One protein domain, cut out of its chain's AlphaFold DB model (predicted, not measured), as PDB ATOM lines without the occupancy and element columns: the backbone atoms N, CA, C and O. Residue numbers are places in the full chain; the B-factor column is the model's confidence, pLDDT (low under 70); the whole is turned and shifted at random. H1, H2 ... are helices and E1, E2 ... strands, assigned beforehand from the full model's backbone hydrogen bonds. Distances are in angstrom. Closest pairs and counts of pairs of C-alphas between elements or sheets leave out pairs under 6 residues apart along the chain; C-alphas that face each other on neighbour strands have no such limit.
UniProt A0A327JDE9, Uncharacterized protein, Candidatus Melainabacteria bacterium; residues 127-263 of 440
ATOM      1  N   ALA A 127     115.384 157.956 123.932       91.75
ATOM      2  CA  ALA A 127     116.646 157.580 123.297       91.75
ATOM      3  C   ALA A 127     117.819 158.422 123.824       91.75
ATOM      4  O   ALA A 127     118.860 157.870 124.180       91.75
ATOM      5  N   ILE A 128     117.630 159.743 123.964       91.88
ATOM      6  CA  ILE A 128     118.631 160.621 124.593       91.88
ATOM      7  C   ILE A 128     118.867 160.184 126.040       91.88
ATOM      8  O   ILE A 128     120.017 160.035 126.450       91.88
ATOM      9  N   ALA A 129     117.800 159.924 126.804       91.88
ATOM     10  CA  ALA A 129     117.923 159.487 128.194       91.88
ATOM     11  C   ALA A 129     118.753 158.201 128.331       91.88
ATOM     12  O   ALA A 129     119.640 158.107 129.184       91.88
ATOM     13  N   GLU A 130     118.477 157.207 127.487       93.94
ATOM     14  CA  GLU A 130     119.204 155.941 127.471       93.94
ATOM     15  C   GLU A 130     120.661 156.112 127.034       93.94
ATOM     16  O   GLU A 130     121.557 155.522 127.646       93.94
ATOM     17  N   ASN A 131     120.913 156.915 126.001       94.00
ATOM     18  CA  ASN A 131     122.256 157.117 125.477       94.00
ATOM     19  C   ASN A 131     123.131 157.909 126.447       94.00
ATOM     20  O   ASN A 131     124.254 157.484 126.714       94.00
ATOM     21  N   VAL A 132     122.615 158.978 127.061       92.19
ATOM     22  CA  VAL A 132     123.349 159.709 128.107       92.19
ATOM     23  C   VAL A 132     123.674 158.784 129.278       92.19
ATOM     24  O   VAL A 132     124.818 158.732 129.720       92.19
ATOM     25  N   LYS A 133     122.722 157.952 129.716       94.88
ATOM     26  CA  LYS A 133     122.986 156.960 130.767       94.88
ATOM     27  C   LYS A 133     124.124 156.002 130.395       94.88
ATOM     28  O   LYS A 133     124.944 155.669 131.248       94.88
ATOM     29  N   LYS A 134     124.194 155.543 129.142       95.50
ATOM     30  CA  LYS A 134     125.296 154.698 128.648       95.50
ATOM     31  C   LYS A 134     126.619 155.471 128.560       95.50
ATOM     32  O   LYS A 134     127.653 154.912 128.911       95.50
ATOM     33  N   LEU A 135     126.599 156.739 128.144       95.00
ATOM     34  CA  LEU A 135     127.781 157.613 128.110       95.00
ATOM     35  C   LEU A 135     128.359 157.862 129.511       95.00
ATOM     36  O   LEU A 135     129.571 157.993 129.659       95.00
ATOM     37  N   GLU A 136     127.506 157.893 130.537       95.06
ATOM     38  CA  GLU A 136     127.888 158.162 131.929       95.06
ATOM     39  C   GLU A 136     128.205 156.905 132.759       95.06
ATOM     40  O   GLU A 136     128.751 157.020 133.857       95.06
ATOM     41  N   SER A 137     127.898 155.706 132.256       96.50
ATOM     42  CA  SER A 137     128.138 154.433 132.955       96.50
ATOM     43  C   SER A 137     129.304 153.650 132.353       96.50
ATOM     44  O   SER A 137     129.635 153.788 131.176       96.50
ATOM     45  N   ASN A 138     129.954 152.816 133.165       96.81
ATOM     46  CA  ASN A 138     131.074 151.985 132.714       96.81
ATOM     47  C   ASN A 138     130.587 150.794 131.875       96.81
ATOM     48  O   ASN A 138     129.457 150.325 132.030       96.81
ATOM     49  N   SER A 139     131.470 150.220 131.059       94.62
ATOM     50  CA  SER A 139     131.192 149.032 130.243       94.62
ATOM     51  C   SER A 139     130.714 147.821 131.047       94.62
ATOM     52  O   SER A 139     129.860 147.066 130.577       94.62
ATOM     53  N   SER A 140     131.153 147.674 132.304       94.94
ATOM     54  CA  SER A 140     130.662 146.641 133.232       94.94
ATOM     55  C   SER A 140     129.173 146.768 133.575       94.94
ATOM     56  O   SER A 140     128.556 145.797 134.008       94.94
ATOM     57  N   GLU A 141     128.602 147.959 133.399       94.88
ATOM     58  CA  GLU A 141     127.195 148.294 133.640       94.88
ATOM     59  C   GLU A 141     126.408 148.452 132.325       94.88
ATOM     60  O   GLU A 141     125.229 148.806 132.343       94.88
ATOM     61  N   GLY A 142     127.040 148.150 131.182       93.31
ATOM     62  CA  GLY A 142     126.458 148.298 129.847       93.31
ATOM     63  C   GLY A 142     126.647 149.679 129.211       93.31
ATOM     64  O   GLY A 142     125.989 149.961 128.210       93.31
ATOM     65  N   GLY A 143     127.511 150.527 129.776       95.75
ATOM     66  CA  GLY A 143     127.870 151.837 129.232       95.75
ATOM     67  C   GLY A 143     129.205 151.863 128.479       95.75
ATOM     68  O   GLY A 143     129.699 150.835 128.019       95.75
ATOM     69  N   VAL A 144     129.771 153.059 128.320       97.00
ATOM     70  CA  VAL A 144     131.006 153.319 127.551       97.00
ATOM     71  C   VAL A 144     131.929 154.362 128.198       97.00
ATOM     72  O   VAL A 144     132.922 154.767 127.592       97.00
ATOM     73  N   LYS A 145     131.628 154.820 129.418       97.06
ATOM     74  CA  LYS A 145     132.385 155.878 130.101       97.06
ATOM     75  C   LYS A 145     133.866 155.531 130.277       97.06
ATOM     76  O   LYS A 145     134.747 156.351 130.027       97.06
ATOM     77  N   ASP A 146     134.134 154.306 130.699       96.88
ATOM     78  CA  ASP A 146     135.476 153.783 130.933       96.88
ATOM     79  C   ASP A 146     136.316 153.698 129.652       96.88
ATOM     80  O   ASP A 146     137.536 153.844 129.720       96.88
ATOM     81  N   TYR A 147     135.694 153.538 128.479       97.19
ATOM     82  CA  TYR A 147     136.401 153.607 127.196       97.19
ATOM     83  C   TYR A 147     136.959 155.006 126.928       97.19
ATOM     84  O   TYR A 147     138.105 155.138 126.496       97.19
ATOM     85  N   TYR A 148     136.176 156.049 127.218       96.75
ATOM     86  CA  TYR A 148     136.640 157.430 127.104       96.75
ATOM     87  C   TYR A 148     137.736 157.739 128.129       96.75
ATOM     88  O   TYR A 148     138.774 158.290 127.764       96.75
ATOM     89  N   ASP A 149     137.548 157.331 129.387       97.12
ATOM     90  CA  ASP A 149     138.534 157.556 130.450       97.12
ATOM     91  C   ASP A 149     139.879 156.864 130.129       97.12
ATOM     92  O   ASP A 149     140.949 157.458 130.291       97.12
ATOM     93  N   ALA A 150     139.843 155.626 129.618       97.38
ATOM     94  CA  ALA A 150     141.037 154.890 129.191       97.38
ATOM     95  C   ALA A 150     141.731 155.555 127.992       97.38
ATOM     96  O   ALA A 150     142.959 155.682 127.973       97.38
ATOM     97  N   TRP A 151     140.959 156.031 127.014       97.50
ATOM     98  CA  TRP A 151     141.488 156.776 125.875       97.50
ATOM     99  C   TRP A 151     142.156 158.086 126.294       97.50
ATOM    100  O   TRP A 151     143.269 158.383 125.855       97.50
ATOM    101  N   GLU A 152     141.526 158.856 127.180       96.94
ATOM    102  CA  GLU A 152     142.103 160.094 127.699       96.94
ATOM    103  C   GLU A 152     143.409 159.821 128.460       96.94
ATOM    104  O   GLU A 152     144.397 160.541 128.283       96.94
ATOM    105  N   ALA A 153     143.461 158.740 129.245       96.69
ATOM    106  CA  ALA A 153     144.681 158.298 129.910       96.69
ATOM    107  C   ALA A 153     145.791 157.933 128.906       96.69
ATOM    108  O   ALA A 153     146.922 158.399 129.064       96.69
ATOM    109  N   ALA A 154     145.478 157.173 127.850       96.38
ATOM    110  CA  ALA A 154     146.431 156.800 126.803       96.38
ATOM    111  C   ALA A 154     146.976 158.027 126.052       96.38
ATOM    112  O   ALA A 154     148.186 158.162 125.853       96.38
ATOM    113  N   VAL A 155     146.101 158.971 125.695       96.00
ATOM    114  CA  VAL A 155     146.483 160.243 125.067       96.00
ATOM    115  C   VAL A 155     147.384 161.065 125.991       96.00
ATOM    116  O   VAL A 155     148.404 161.600 125.552       96.00
ATOM    117  N   ASN A 156     147.044 161.158 127.277       95.50
ATOM    118  CA  ASN A 156     147.845 161.891 128.255       95.50
ATOM    119  C   ASN A 156     149.198 161.227 128.532       95.50
ATOM    120  O   ASN A 156     150.160 161.935 128.825       95.50
ATOM    121  N   GLU A 157     149.304 159.906 128.408       95.25
ATOM    122  CA  GLU A 157     150.592 159.217 128.475       95.25
ATOM    123  C   GLU A 157     151.476 159.577 127.278       95.25
ATOM    124  O   GLU A 157     152.640 159.930 127.458       95.25
ATOM    125  N   GLN A 158     150.913 159.621 126.065       94.25
ATOM    126  CA  GLN A 158     151.664 160.071 124.890       94.25
ATOM    127  C   GLN A 158     152.152 161.515 125.035       94.25
ATOM    128  O   GLN A 158     153.300 161.798 124.702       94.25
ATOM    129  N   LYS A 159     151.347 162.424 125.607       94.69
ATOM    130  CA  LYS A 159     151.779 163.813 125.869       94.69
ATOM    131  C   LYS A 159     153.049 163.903 126.725       94.69
ATOM    132  O   LYS A 159     153.783 164.872 126.597       94.69
ATOM    133  N   LYS A 160     153.321 162.920 127.592       94.38
ATOM    134  CA  LYS A 160     154.551 162.883 128.408       94.38
ATOM    135  C   LYS A 160     155.768 162.404 127.616       94.38
ATOM    136  O   LYS A 160     156.890 162.761 127.960       94.38
ATOM    137  N   ASN A 161     155.542 161.596 126.584       93.44
ATOM    138  CA  ASN A 161     156.590 160.971 125.778       93.44
ATOM    139  C   ASN A 161     157.097 161.868 124.644       93.44
ATOM    140  O   ASN A 161     158.131 161.569 124.051       93.44
ATOM    141  N   TYR A 162     156.376 162.948 124.341       93.31
ATOM    142  CA  TYR A 162     156.641 163.821 123.206       93.31
ATOM    143  C   TYR A 162     156.752 165.287 123.618       93.31
ATOM    144  O   TYR A 162     156.039 165.763 124.499       93.31
ATOM    145  N   THR A 163     157.625 166.017 122.932       92.62
ATOM    146  CA  THR A 163     157.842 167.453 123.127       92.62
ATOM    147  C   THR A 163     157.167 168.287 122.035       92.62
ATOM    148  O   THR A 163     156.785 167.779 120.977       92.62
ATOM    149  N   ASP A 164     157.057 169.598 122.262       91.75
ATOM    150  CA  ASP A 164     156.574 170.542 121.244       91.75
ATOM    151  C   ASP A 164     157.471 170.557 119.994       91.75
ATOM    152  O   ASP A 164     156.980 170.731 118.874       91.75
ATOM    153  N   ASP A 165     158.775 170.318 120.168       95.38
ATOM    154  CA  ASP A 165     159.732 170.220 119.066       95.38
ATOM    155  C   ASP A 165     159.464 168.976 118.206       95.38
ATOM    156  O   ASP A 165     159.523 169.054 116.977       95.38
ATOM    157  N   ASP A 166     159.111 167.839 118.819       95.12
ATOM    158  CA  ASP A 166     158.742 166.618 118.089       95.12
ATOM    159  C   ASP A 166     157.520 166.857 117.193       95.12
ATOM    160  O   ASP A 166     157.536 166.519 116.004       95.12
ATOM    161  N   TYR A 167     156.494 167.525 117.732       94.88
ATOM    162  CA  TYR A 167     155.308 167.929 116.974       94.88
ATOM    163  C   TYR A 167     155.662 168.867 115.815       94.88
ATOM    164  O   TYR A 167     155.250 168.633 114.674       94.88
ATOM    165  N   ALA A 168     156.437 169.925 116.080       95.25
ATOM    166  CA  ALA A 168     156.811 170.907 115.065       95.25
ATOM    167  C   ALA A 168     157.603 170.264 113.913       95.25
ATOM    168  O   ALA A 168     157.328 170.531 112.737       95.25
ATOM    169  N   ASN A 169     158.537 169.371 114.248       95.75
ATOM    170  CA  ASN A 169     159.349 168.643 113.281       95.75
ATOM    171  C   ASN A 169     158.504 167.691 112.422       95.75
ATOM    172  O   ASN A 169     158.621 167.696 111.191       95.75
ATOM    173  N   GLU A 170     157.617 166.903 113.033       94.94
ATOM    174  CA  GLU A 170     156.773 165.960 112.294       94.94
ATOM    175  C   GLU A 170     155.727 166.673 111.428       94.94
ATOM    176  O   GLU A 170     155.493 166.277 110.280       94.94
ATOM    177  N   LYS A 171     155.164 167.787 111.909       95.12
ATOM    178  CA  LYS A 171     154.270 168.646 111.121       95.12
ATOM    179  C   LYS A 171     154.966 169.220 109.890       95.12
ATOM    180  O   LYS A 171     154.400 169.194 108.796       95.12
ATOM    181  N   ALA A 172     156.193 169.724 110.034       95.31
ATOM    182  CA  ALA A 172     156.966 170.240 108.905       95.31
ATOM    183  C   ALA A 172     157.283 169.135 107.882       95.31
ATOM    184  O   ALA A 172     157.141 169.342 106.672       95.31
ATOM    185  N   LEU A 173     157.658 167.944 108.362       96.06
ATOM    186  CA  LEU A 173     157.963 166.791 107.518       96.06
ATOM    187  C   LEU A 173     156.737 166.297 106.738       96.06
ATOM    188  O   LEU A 173     156.825 166.068 105.530       96.06
ATOM    189  N   THR A 174     155.599 166.122 107.410       94.31
ATOM    190  CA  THR A 174     154.354 165.647 106.785       94.31
ATOM    191  C   THR A 174     153.781 166.672 105.809       94.31
ATOM    192  O   THR A 174     153.377 166.286 104.713       94.31
ATOM    193  N   ASN A 175     153.855 167.971 106.124       95.38
ATOM    194  CA  ASN A 175     153.473 169.043 105.200       95.38
ATOM    195  C   ASN A 175     154.291 169.007 103.901       95.38
ATOM    196  O   ASN A 175     153.746 169.109 102.801       95.38
ATOM    197  N   LYS A 176     155.614 168.827 104.022       95.94
ATOM    198  CA  LYS A 176     156.497 168.708 102.859       95.94
ATOM    199  C   LYS A 176     156.111 167.503 101.998       95.94
ATOM    200  O   LYS A 176     155.917 167.664 100.799       95.94
ATOM    201  N   LYS A 177     155.930 166.325 102.610       95.12
ATOM    202  CA  LYS A 177     155.495 165.107 101.901       95.12
ATOM    203  C   LYS A 177     154.161 165.307 101.177       95.12
ATOM    204  O   LYS A 177     154.034 164.890 100.031       95.12
ATOM    205  N   TYR A 178     153.192 165.956 101.822       94.50
ATOM    206  CA  TYR A 178     151.901 166.279 101.213       94.50
ATOM    207  C   TYR A 178     152.051 167.218 100.011       94.50
ATOM    208  O   TYR A 178     151.517 166.931  98.943       94.50
ATOM    209  N   THR A 179     152.825 168.294 100.156       95.06
ATOM    210  CA  THR A 179     153.053 169.274  99.082       95.06
ATOM    211  C   THR A 179     153.766 168.639  97.883       95.06
ATOM    212  O   THR A 179     153.377 168.867  96.737       95.06
ATOM    213  N   ASP A 180     154.773 167.798  98.134       94.25
ATOM    214  CA  ASP A 180     155.512 167.081  97.089       94.25
ATOM    215  C   ASP A 180     154.614 166.056  96.363       94.25
ATOM    216  O   ASP A 180     154.637 165.965  95.129       94.25
ATOM    217  N   ALA A 181     153.784 165.313  97.105       93.00
ATOM    218  CA  ALA A 181     152.826 164.363  96.538       93.00
ATOM    219  C   ALA A 181     151.738 165.066  95.709       93.00
ATOM    220  O   ALA A 181     151.410 164.603  94.617       93.00
ATOM    221  N   LEU A 182     151.228 166.208  96.187       93.19
ATOM    222  CA  LEU A 182     150.225 167.009  95.484       93.19
ATOM    223  C   LEU A 182     150.773 167.512  94.152       93.19
ATOM    224  O   LEU A 182     150.160 167.278  93.115       93.19
ATOM    225  N   LYS A 183     151.972 168.101  94.169       94.25
ATOM    226  CA  LYS A 183     152.650 168.558  92.954       94.25
ATOM    227  C   LYS A 183     152.842 167.422  91.948       94.25
ATOM    228  O   LYS A 183     152.580 167.590  90.762       94.25
ATOM    229  N   THR A 184     153.273 166.253  92.422       92.25
ATOM    230  CA  THR A 184     153.492 165.078  91.562       92.25
ATOM    231  C   THR A 184     152.189 164.593  90.921       92.25
ATOM    232  O   THR A 184     152.171 164.257  89.735       92.25
ATOM    233  N   TYR A 185     151.096 164.573  91.685       91.62
ATOM    234  CA  TYR A 185     149.772 164.209  91.187       91.62
ATOM    235  C   TYR A 185     149.239 165.234  90.172       91.62
ATOM    236  O   TYR A 185     148.807 164.849  89.088       91.62
ATOM    237  N   GLU A 186     149.332 166.531  90.472       91.62
ATOM    238  CA  GLU A 186     148.915 167.615  89.571       91.62
ATOM    239  C   GLU A 186     149.691 167.591  88.245       91.62
ATOM    240  O   GLU A 186     149.092 167.681  87.172       91.62
ATOM    241  N   ASP A 187     151.011 167.387  88.293       90.12
ATOM    242  CA  ASP A 187     151.851 167.246  87.098       90.12
ATOM    243  C   ASP A 187     151.432 166.041  86.236       90.12
ATOM    244  O   ASP A 187     151.467 166.112  85.003       90.12
ATOM    245  N   ALA A 188     151.028 164.929  86.860       88.25
ATOM    246  CA  ALA A 188     150.541 163.746  86.151       88.25
ATOM    247  C   ALA A 188     149.162 163.984  85.517       88.25
ATOM    248  O   ALA A 188     148.978 163.688  84.336       88.25
ATOM    249  N   VAL A 189     148.227 164.595  86.250       88.81
ATOM    250  CA  VAL A 189     146.899 164.974  85.738       88.81
ATOM    251  C   VAL A 189     147.018 165.943  84.558       88.81
ATOM    252  O   VAL A 189     146.345 165.768  83.545       88.81
ATOM    253  N   ASN A 190     147.925 166.920  84.624       88.38
ATOM    254  CA  ASN A 190     148.171 167.856  83.523       88.38
ATOM    255  C   ASN A 190     148.676 167.157  82.250       88.38
ATOM    256  O   ASN A 190     148.295 167.538  81.138       88.38
ATOM    257  N   LYS A 191     149.499 166.111  82.388       87.31
ATOM    258  CA  LYS A 191     149.951 165.286  81.257       87.31
ATOM    259  C   LYS A 191     148.808 164.456  80.671       87.31
ATOM    260  O   LYS A 191     148.672 164.433  79.449       87.31
ATOM    261  N   VAL A 192     147.958 163.863  81.515       86.81
ATOM    262  CA  VAL A 192     146.737 163.165  81.072       86.81
ATOM    263  C   VAL A 192     145.820 164.104  80.292       86.81
ATOM    264  O   VAL A 192     145.435 163.804  79.164       86.81
ATOM    265  N   ASN A 193     145.565 165.301  80.828       86.62
ATOM    266  CA  ASN A 193     144.759 166.334  80.169       86.62
ATOM    267  C   ASN A 193     145.368 166.830  78.845       86.62
ATOM    268  O   ASN A 193     144.652 167.355  77.996       86.62
ATOM    269  N   SER A 194     146.677 166.648  78.652       87.81
ATOM    270  CA  SER A 194     147.392 166.959  77.405       87.81
ATOM    271  C   SER A 194     147.395 165.798  76.395       87.81
ATOM    272  O   SER A 194     148.068 165.890  75.369       87.81
ATOM    273  N   GLY A 195     146.660 164.713  76.663       82.31
ATOM    274  CA  GLY A 195     146.490 163.572  75.758       82.31
ATOM    275  C   GLY A 195     147.479 162.417  75.954       82.31
ATOM    276  O   GLY A 195     147.563 161.554  75.083       82.31
ATOM    277  N   LEU A 196     148.240 162.386  77.057       83.19
ATOM    278  CA  LEU A 196     149.116 161.256  77.406       83.19
ATOM    279  C   LEU A 196     148.354 160.209  78.234       83.19
ATOM    280  O   LEU A 196     147.715 160.552  79.222       83.19
ATOM    281  N   GLU A 197     148.479 158.924  77.900       77.25
ATOM    282  CA  GLU A 197     147.969 157.845  78.757       77.25
ATOM    283  C   GLU A 197     148.934 157.594  79.928       77.25
ATOM    284  O   GLU A 197     150.034 157.071  79.749       77.25
ATOM    285  N   LEU A 198     148.526 157.992  81.134       82.12
ATOM    286  CA  LEU A 198     149.245 157.772  82.392       82.12
ATOM    287  C   LEU A 198     148.269 157.241  83.446       82.12
ATOM    288  O   LEU A 198     147.178 157.786  83.601       82.12
ATOM    289  N   ASP A 199     148.679 156.218  84.198       80.44
ATOM    290  CA  ASP A 199     147.930 155.741  85.364       80.44
ATOM    291  C   ASP A 199     148.226 156.631  86.579       80.44
ATOM    292  O   ASP A 199     149.356 156.698  87.069       80.44
ATOM    293  N   THR A 200     147.204 157.339  87.059       83.50
ATOM    294  CA  THR A 200     147.299 158.240  88.213       83.50
ATOM    295  C   THR A 200     146.847 157.595  89.522       83.50
ATOM    296  O   THR A 200     146.931 158.249  90.560       83.50
ATOM    297  N   SER A 201     146.382 156.342  89.513       84.19
ATOM    298  CA  SER A 201     145.744 155.702  90.675       84.19
ATOM    299  C   SER A 201     146.703 155.589  91.864       84.19
ATOM    300  O   SER A 201     146.407 156.090  92.947       84.19
ATOM    301  N   GLY A 202     147.914 155.067  91.645       87.81
ATOM    302  CA  GLY A 202     148.938 154.985  92.697       87.81
ATOM    303  C   GLY A 202     149.476 156.351  93.154       87.81
ATOM    304  O   GLY A 202     149.942 156.502  94.281       87.81
ATOM    305  N   LEU A 203     149.403 157.384  92.304       88.75
ATOM    306  CA  LEU A 203     149.757 158.756  92.696       88.75
ATOM    307  C   LEU A 203     148.675 159.378  93.582       88.75
ATOM    308  O   LEU A 203     149.007 160.065  94.547       88.75
ATOM    309  N   LEU A 204     147.403 159.108  93.280       87.81
ATOM    310  CA  LEU A 204     146.275 159.523  94.106       87.81
ATOM    311  C   LEU A 204     146.328 158.846  95.479       87.81
ATOM    312  O   LEU A 204     146.207 159.537  96.483       87.81
ATOM    313  N   GLU A 205     146.593 157.538  95.540       90.25
ATOM    314  CA  GLU A 205     146.775 156.811  96.807       90.25
ATOM    315  C   GLU A 205     147.892 157.424  97.667       90.25
ATOM    316  O   GLU A 205     147.694 157.693  98.853       90.25
ATOM    317  N   ASN A 206     149.046 157.728  97.059       89.75
ATOM    318  CA  ASN A 206     150.157 158.390  97.745       89.75
ATOM    319  C   ASN A 206     149.791 159.800  98.240       89.75
ATOM    320  O   ASN A 206     150.137 160.167  99.365       89.75
ATOM    321  N   LEU A 207     149.080 160.589  97.425       91.38
ATOM    322  CA  LEU A 207     148.577 161.905  97.820       91.38
ATOM    323  C   LEU A 207     147.600 161.793  98.994       91.38
ATOM    324  O   LEU A 207     147.722 162.541  99.964       91.38
ATOM    325  N   THR A 208     146.663 160.848  98.943       91.44
ATOM    326  CA  THR A 208     145.699 160.598 100.017       91.44
ATOM    327  C   THR A 208     146.407 160.197 101.309       91.44
ATOM    328  O   THR A 208     146.133 160.792 102.351       91.44
ATOM    329  N   ALA A 209     147.376 159.278 101.256       89.69
ATOM    330  CA  ALA A 209     148.159 158.876 102.424       89.69
ATOM    331  C   ALA A 209     148.959 160.047 103.025       89.69
ATOM    332  O   ALA A 209     148.955 160.253 104.241       89.69
ATOM    333  N   ALA A 210     149.603 160.864 102.181       90.69
ATOM    334  CA  ALA A 210     150.343 162.044 102.628       90.69
ATOM    335  C   ALA A 210     149.419 163.122 103.220       90.69
ATOM    336  O   ALA A 210     149.766 163.746 104.224       90.69
ATOM    337  N   LYS A 211     148.222 163.300 102.642       92.44
ATOM    338  CA  LYS A 211     147.189 164.209 103.150       92.44
ATOM    339  C   LYS A 211     146.714 163.783 104.534       92.44
ATOM    340  O   LYS A 211     146.707 164.615 105.428       92.44
ATOM    341  N   VAL A 212     146.392 162.501 104.732       89.62
ATOM    342  CA  VAL A 212     145.981 161.962 106.042       89.62
ATOM    343  C   VAL A 212     147.081 162.166 107.089       89.62
ATOM    344  O   VAL A 212     146.809 162.664 108.181       89.62
ATOM    345  N   ALA A 213     148.337 161.861 106.749       88.81
ATOM    346  CA  ALA A 213     149.466 162.060 107.659       88.81
ATOM    347  C   ALA A 213     149.641 163.534 108.069       88.81
ATOM    348  O   ALA A 213     149.896 163.824 109.239       88.81
ATOM    349  N   TYR A 214     149.473 164.469 107.129       91.56
ATOM    350  CA  TYR A 214     149.516 165.899 107.430       91.56
ATOM    351  C   TYR A 214     148.290 166.374 108.222       91.56
ATOM    352  O   TYR A 214     148.446 167.146 109.165       91.56
ATOM    353  N   SER A 215     147.090 165.879 107.901       91.62
ATOM    354  CA  SER A 215     145.847 166.195 108.616       91.62
ATOM    355  C   SER A 215     145.924 165.845 110.102       91.62
ATOM    356  O   SER A 215     145.497 166.642 110.940       91.62
ATOM    357  N   ASN A 216     146.559 164.719 110.437       91.06
ATOM    358  CA  ASN A 216     146.834 164.352 111.825       91.06
ATOM    359  C   ASN A 216     147.748 165.369 112.525       91.06
ATOM    360  O   ASN A 216     147.620 165.566 113.719       91.06
ATOM    361  N   CYS A 217     148.624 166.072 111.803       92.06
ATOM    362  CA  CYS A 217     149.558 167.052 112.366       92.06
ATOM    363  C   CYS A 217     149.048 168.509 112.325       92.06
ATOM    364  O   CYS A 217     149.813 169.436 112.605       92.06
ATOM    365  N   ILE A 218     147.788 168.763 111.940       91.25
ATOM    366  CA  ILE A 218     147.253 170.137 111.841       91.25
ATOM    367  C   ILE A 218     147.248 170.821 113.212       91.25
ATOM    368  O   ILE A 218     147.669 171.978 113.322       91.25
ATOM    369  N   THR A 219     146.814 170.100 114.243       94.38
ATOM    370  CA  THR A 219     146.826 170.535 115.640       94.38
ATOM    371  C   THR A 219     147.673 169.576 116.471       94.38
ATOM    372  O   THR A 219     147.833 168.408 116.115       94.38
ATOM    373  N   TYR A 220     148.202 170.064 117.595       92.44
ATOM    374  CA  TYR A 220     148.921 169.215 118.548       92.44
ATOM    375  C   TYR A 220     148.016 168.097 119.092       92.44
ATOM    376  O   TYR A 220     148.453 166.960 119.233       92.44
ATOM    377  N   ASP A 221     146.735 168.402 119.333       92.75
ATOM    378  CA  ASP A 221     145.758 167.436 119.842       92.75
ATOM    379  C   ASP A 221     145.477 166.297 118.846       92.75
ATOM    380  O   ASP A 221     145.545 165.126 119.215       92.75
ATOM    381  N   ASN A 222     145.259 166.613 117.563       92.69
ATOM    382  CA  ASN A 222     145.098 165.587 116.526       92.69
ATOM    383  C   ASN A 222     146.357 164.724 116.412       92.69
ATOM    384  O   ASN A 222     146.273 163.506 116.245       92.69
ATOM    385  N   TRP A 223     147.524 165.358 116.533       94.62
ATOM    386  CA  TRP A 223     148.798 164.677 116.383       94.62
ATOM    387  C   TRP A 223     149.005 163.686 117.516       94.62
ATOM    388  O   TRP A 223     149.249 162.506 117.259       94.62
ATOM    389  N   ILE A 224     148.822 164.125 118.758       95.12
ATOM    390  CA  ILE A 224     149.038 163.270 119.919       95.12
ATOM    391  C   ILE A 224     147.982 162.162 120.021       95.12
ATOM    392  O   ILE A 224     148.326 161.019 120.321       95.12
ATOM    393  N   LYS A 225     146.724 162.443 119.650       94.69
ATOM    394  CA  LYS A 225     145.686 161.413 119.489       94.69
ATOM    395  C   LYS A 225     146.086 160.385 118.439       94.69
ATOM    396  O   LYS A 225     145.943 159.193 118.676       94.69
ATOM    397  N   SER A 226     146.676 160.807 117.318       93.19
ATOM    398  CA  SER A 226     147.171 159.866 116.307       93.19
ATOM    399  C   SER A 226     148.330 158.989 116.804       93.19
ATOM    400  O   SER A 226     148.484 157.873 116.313       93.19
ATOM    401  N   LYS A 227     149.122 159.448 117.787       93.19
ATOM    402  CA  LYS A 227     150.152 158.629 118.453       93.19
ATOM    403  C   LYS A 227     149.550 157.612 119.416       93.19
ATOM    404  O   LYS A 227     150.043 156.496 119.487       93.19
ATOM    405  N   ALA A 228     148.488 157.979 120.129       95.12
ATOM    406  CA  ALA A 228     147.772 157.063 121.017       95.12
ATOM    407  C   ALA A 228     146.912 156.045 120.247       95.12
ATOM    408  O   ALA A 228     146.692 154.935 120.724       95.12
ATOM    409  N   ALA A 229     146.442 156.417 119.052       95.00
ATOM    410  CA  ALA A 229     145.530 155.609 118.248       95.00
ATOM    411  C   ALA A 229     146.165 154.341 117.671       95.00
ATOM    412  O   ALA A 229     145.464 153.371 117.390       95.00
ATOM    413  N   TYR A 230     147.480 154.354 117.450       92.50
ATOM    414  CA  TYR A 230     148.139 153.309 116.683       92.50
ATOM    415  C   TYR A 230     149.459 152.869 117.300       92.50
ATOM    416  O   TYR A 230     150.275 153.687 117.718       92.50
ATOM    417  N   THR A 231     149.702 151.566 117.243       91.00
ATOM    418  CA  THR A 231     150.985 150.936 117.553       91.00
ATOM    419  C   THR A 231     151.516 150.189 116.327       91.00
ATOM    420  O   THR A 231     150.919 150.221 115.248       91.00
ATOM    421  N   THR A 232     152.686 149.572 116.465       90.44
ATOM    422  CA  THR A 232     153.319 148.763 115.421       90.44
ATOM    423  C   THR A 232     153.338 147.302 115.858       90.44
ATOM    424  O   THR A 232     153.742 147.016 116.983       90.44
ATOM    425  N   ASP A 233     152.890 146.393 114.991       87.62
ATOM    426  CA  ASP A 233     152.971 144.951 115.237       87.62
ATOM    427  C   ASP A 233     154.401 144.403 115.029       87.62
ATOM    428  O   ASP A 233     155.310 145.109 114.579       87.62
ATOM    429  N   ASP A 234     154.606 143.114 115.315       87.25
ATOM    430  CA  ASP A 234     155.902 142.437 115.142       87.25
ATOM    431  C   ASP A 234     156.409 142.436 113.683       87.25
ATOM    432  O   ASP A 234     157.596 142.209 113.430       87.25
ATOM    433  N   ALA A 235     155.525 142.684 112.714       86.56
ATOM    434  CA  ALA A 235     155.830 142.754 111.290       86.56
ATOM    435  C   ALA A 235     156.070 144.194 110.792       86.56
ATOM    436  O   ALA A 235     156.364 144.389 109.611       86.56
ATOM    437  N   GLY A 236     155.998 145.199 111.671       84.25
ATOM    438  CA  GLY A 236     156.191 146.600 111.308       84.25
ATOM    439  C   GLY A 236     154.932 147.292 110.773       84.25
ATOM    440  O   GLY A 236     155.025 148.428 110.304       84.25
ATOM    441  N   ASN A 237     153.767 146.641 110.816       86.56
ATOM    442  CA  ASN A 237     152.516 147.218 110.341       86.56
ATOM    443  C   ASN A 237     151.874 148.092 111.412       86.56
ATOM    444  O   ASN A 237     151.897 147.787 112.604       86.56
ATOM    445  N   LYS A 238     151.231 149.164 110.956       85.81
ATOM    446  CA  LYS A 238     150.435 150.053 111.794       85.81
ATOM    447  C   LYS A 238     149.118 149.365 112.168       85.81
ATOM    448  O   LYS A 238     148.344 149.027 111.275       85.81
ATOM    449  N   VAL A 239     148.858 149.207 113.462       92.19
ATOM    450  CA  VAL A 239     147.642 148.579 114.006       92.19
ATOM    451  C   VAL A 239     146.981 149.486 115.040       92.19
ATOM    452  O   VAL A 239     147.665 150.235 115.737       92.19
ATOM    453  N   GLU A 240     145.652 149.461 115.103       95.06
ATOM    454  CA  GLU A 240     144.871 150.255 116.057       95.06
ATOM    455  C   GLU A 240     145.041 149.727 117.481       95.06
ATOM    456  O   GLU A 240     145.138 148.518 117.702       95.06
ATOM    457  N   THR A 241     145.105 150.642 118.447       95.69
ATOM    458  CA  THR A 241     145.111 150.282 119.866       95.69
ATOM    459  C   THR A 241     143.713 149.869 120.321       95.69
ATOM    460  O   THR A 241     142.694 150.255 119.734       95.69
ATOM    461  N   GLU A 242     143.654 149.067 121.382       95.12
ATOM    462  CA  GLU A 242     142.381 148.647 121.969       95.12
ATOM    463  C   GLU A 242     141.607 149.858 122.506       95.12
ATOM    464  O   GLU A 242     140.404 149.977 122.280       95.12
ATOM    465  N   GLU A 243     142.303 150.808 123.134       96.69
ATOM    466  CA  GLU A 243     141.730 152.056 123.638       96.69
ATOM    467  C   GLU A 243     141.118 152.892 122.509       96.69
ATOM    468  O   GLU A 243     140.027 153.441 122.671       96.69
ATOM    469  N   TYR A 244     141.778 152.952 121.347       95.94
ATOM    470  CA  TYR A 244     141.256 153.666 120.181       95.94
ATOM    471  C   TYR A 244     140.011 153.000 119.596       95.94
ATOM    472  O   TYR A 244     139.025 153.672 119.302       95.94
ATOM    473  N   THR A 245     140.021 151.671 119.498       95.81
ATOM    474  CA  THR A 245     138.860 150.904 119.024       95.81
ATOM    475  C   THR A 245     137.673 151.045 119.987       95.81
ATOM    476  O   THR A 245     136.520 151.142 119.575       95.81
ATOM    477  N   ASN A 246     137.930 151.076 121.296       96.31
ATOM    478  CA  ASN A 246     136.882 151.198 122.305       96.31
ATOM    479  C   ASN A 246     136.288 152.610 122.370       96.31
ATOM    480  O   ASN A 246     135.068 152.740 122.480       96.31
ATOM    481  N   VAL A 247     137.102 153.666 122.254       96.69
ATOM    482  CA  VAL A 247     136.579 155.042 122.282       96.69
ATOM    483  C   VAL A 247     135.748 155.388 121.045       96.69
ATOM    484  O   VAL A 247     134.870 156.242 121.132       96.69
ATOM    485  N   GLN A 248     135.946 154.705 119.911       96.00
ATOM    486  CA  GLN A 248     135.064 154.859 118.748       96.00
ATOM    487  C   GLN A 248     133.600 154.573 119.112       96.00
ATOM    488  O   GLN A 248     132.740 155.374 118.770       96.00
ATOM    489  N   LYS A 249     133.326 153.545 119.927       96.06
ATOM    490  CA  LYS A 249     131.964 153.241 120.414       96.06
ATOM    491  C   LYS A 249     131.379 154.367 121.271       96.06
ATOM    492  O   LYS A 249     130.176 154.605 121.240       96.06
ATOM    493  N   TYR A 250     132.220 155.049 122.053       96.69
ATOM    494  CA  TYR A 250     131.802 156.224 122.822       96.69
ATOM    495  C   TYR A 250     131.431 157.380 121.888       96.69
ATOM    496  O   TYR A 250     130.385 157.998 122.065       96.69
ATOM    497  N   TYR A 251     132.269 157.665 120.886       95.25
ATOM    498  CA  TYR A 251     132.020 158.756 119.946       95.25
ATOM    499  C   TYR A 251     130.833 158.489 119.018       95.25
ATOM    500  O   TYR A 251     130.078 159.421 118.774       95.25
ATOM    501  N   GLU A 252     130.624 157.249 118.575       95.88
ATOM    502  CA  GLU A 252     129.432 156.839 117.820       95.88
ATOM    503  C   GLU A 252     128.157 157.101 118.632       95.88
ATOM    504  O   GLU A 252     127.249 157.782 118.165       95.88
ATOM    505  N   LEU A 253     128.116 156.653 119.892       95.38
ATOM    506  CA  LEU A 253     126.970 156.885 120.773       95.38
ATOM    507  C   LEU A 253     126.748 158.380 121.067       95.38
ATOM    508  O   LEU A 253     125.610 158.845 121.167       95.38
ATOM    509  N   LEU A 254     127.832 159.142 121.224       94.06
ATOM    510  CA  LEU A 254     127.762 160.590 121.399       94.06
ATOM    511  C   LEU A 254     127.199 161.266 120.144       94.06
ATOM    512  O   LEU A 254     126.333 162.125 120.268       94.06
ATOM    513  N   GLU A 255     127.654 160.874 118.956       93.81
ATOM    514  CA  GLU A 255     127.160 161.387 117.678       93.81
ATOM    515  C   GLU A 255     125.672 161.065 117.484       93.81
ATOM    516  O   GLU A 255     124.906 161.969 117.165       93.81
ATOM    517  N   GLU A 256     125.235 159.838 117.783       93.50
ATOM    518  CA  GLU A 256     123.813 159.460 117.781       93.50
ATOM    519  C   GLU A 256     122.984 160.335 118.732       93.50
ATOM    520  O   GLU A 256     121.899 160.797 118.382       93.50
ATOM    521  N   THR A 257     123.505 160.601 119.934       92.00
ATOM    522  CA  THR A 257     122.834 161.458 120.926       92.00
ATOM    523  C   THR A 257     122.719 162.902 120.438       92.00
ATOM    524  O   THR A 257     121.687 163.542 120.635       92.00
ATOM    525  N   LEU A 258     123.774 163.424 119.809       90.19
ATOM    526  CA  LEU A 258     123.799 164.781 119.267       90.19
ATOM    527  C   LEU A 258     122.881 164.924 118.048       90.19
ATOM    528  O   LEU A 258     122.195 165.936 117.946       90.19
ATOM    529  N   ALA A 259     122.824 163.917 117.176       91.06
ATOM    530  CA  ALA A 259     121.925 163.898 116.025       91.06
ATOM    531  C   ALA A 259     120.449 163.895 116.458       91.06
ATOM    532  O   ALA A 259     119.664 164.701 115.968       91.06
ATOM    533  N   GLU A 260     120.083 163.065 117.440       90.88
ATOM    534  CA  GLU A 260     118.727 163.059 118.011       90.88
ATOM    535  C   GLU A 260     118.388 164.408 118.674       90.88
ATOM    536  O   GLU A 260     117.280 164.926 118.533       90.88
ATOM    537  N   ALA A 261     119.344 165.025 119.378       88.88
ATOM    538  CA  ALA A 261     119.153 166.359 119.944       88.88
ATOM    539  C   ALA A 261     118.948 167.428 118.849       88.88
ATOM    540  O   ALA A 261     118.076 168.289 118.996       88.88
ATOM    541  N   GLU A 262     119.707 167.361 117.751       89.00
ATOM    542  CA  GLU A 262     119.572 168.250 116.592       89.00
ATOM    543  C   GLU A 262     118.207 168.087 115.905       89.00
ATOM    544  O   GLU A 262     117.547 169.092 115.627       89.00
ATOM    545  N   ASP A 263     117.729 166.852 115.724       90.38
ATOM    546  CA  ASP A 263     116.403 166.552 115.159       90.38
ATOM    547  C   ASP A 263     115.258 167.119 116.020       90.38
ATOM    548  O   ASP A 263     114.224 167.553 115.504       90.38
TER     549      ASP A 263
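AT A GLANCE: This is residues 127 to 263 of the 440 residues of an uncharacterized protein of Candidatus Melainabacteria bacterium (UniProt A0A327JDE9). The model is an open V of helices: one arm is the long helical hairpin of H3 and H4, the other is made by H2 with H6 and H1 beyond it, and H5 sits at the inside of the corner. A small hairpin of two strands, E1 and E2, lies off one side, between H5 and H6 in the chain. The printed part has 137 residues, with six named helices and two named strands in the order H1 H2 H3 H4 H5 E1 E2 H6; the sheet, E1 - E2, is antiparallel and the class is mostly helix. The whole is loose, with a radius of gyration of the C-alphas of 20.0 A, and elongated, spanning 61 by 40 by 29 A.

IN THESE COORDINATES: Look first at the strands, E1 at residues 230 to 232 and E2 at residues 238 to 240, each 7.0 A long. Just before them stands H5, residues 220 to 229, 14.0 A. Find C-alpha 164 at (156.574, 170.542, 121.244); from there H3 runs 42.9 A to residue 193, and H4 follows at residues 201 to 216, 22.9 A. H1, residues 127 to 136, begins at (116.646, 157.580, 123.297) and measures 14.2 A; H2, residues 145 to 161, measures 25.1 A. H6, residues 242 to 263, runs 32.3 A to (116.403, 166.552, 115.159).

HOW THE PARTS SIT: In the hairpin of E1 and E2, find N 231 and O 239 at 2.9 A, within hydrogen-bond range. H5 touches H2 at a steep tilt of 69 degrees, only just short of about perpendicular; their closest C-alphas, Val 155 and Ala 228, are 5.3 A apart. H5 and H6 only just touch, with 3 pairs of C-alphas within 8 A, and only at their ends. H4 touches H5 only at the corner, closest at C-alphas 216 and 223, 5.0 A. H3, with residues 171 to 185 alone, touches H4 in a helical hairpin, at a shallow tilt of 25 degrees, opposite ways; C-alphas 178 and 210 are closest, 4.7 A. H6, with residues 243 to 250 alone, touches H2, closest at C-alphas 247 and 147, 5.1 A. H6 also touches H1 at a shallow tilt of 31 degrees, opposite ways, closest at C-alphas 257 and 128, 5.6 A. H1 and H2 only just touch, with 3 pairs of C-alphas within 8 A, closest at C-alphas 135 and 145, 5.3 A. H2 and H3 are apart. Every O i to N i+4 pair is within hydrogen-bond range in H1, H3, H4 and H5; in H2 12 of 13 are, in H6 16 of 18.

THE WHOLE: The two C-alphas farthest apart, those of Glu 141 and Gly 195, are 62.9 A apart. The printed part has no cut, and no link is long. The mean pLDDT of the printed part is 92.5, and no printed residue is under 70.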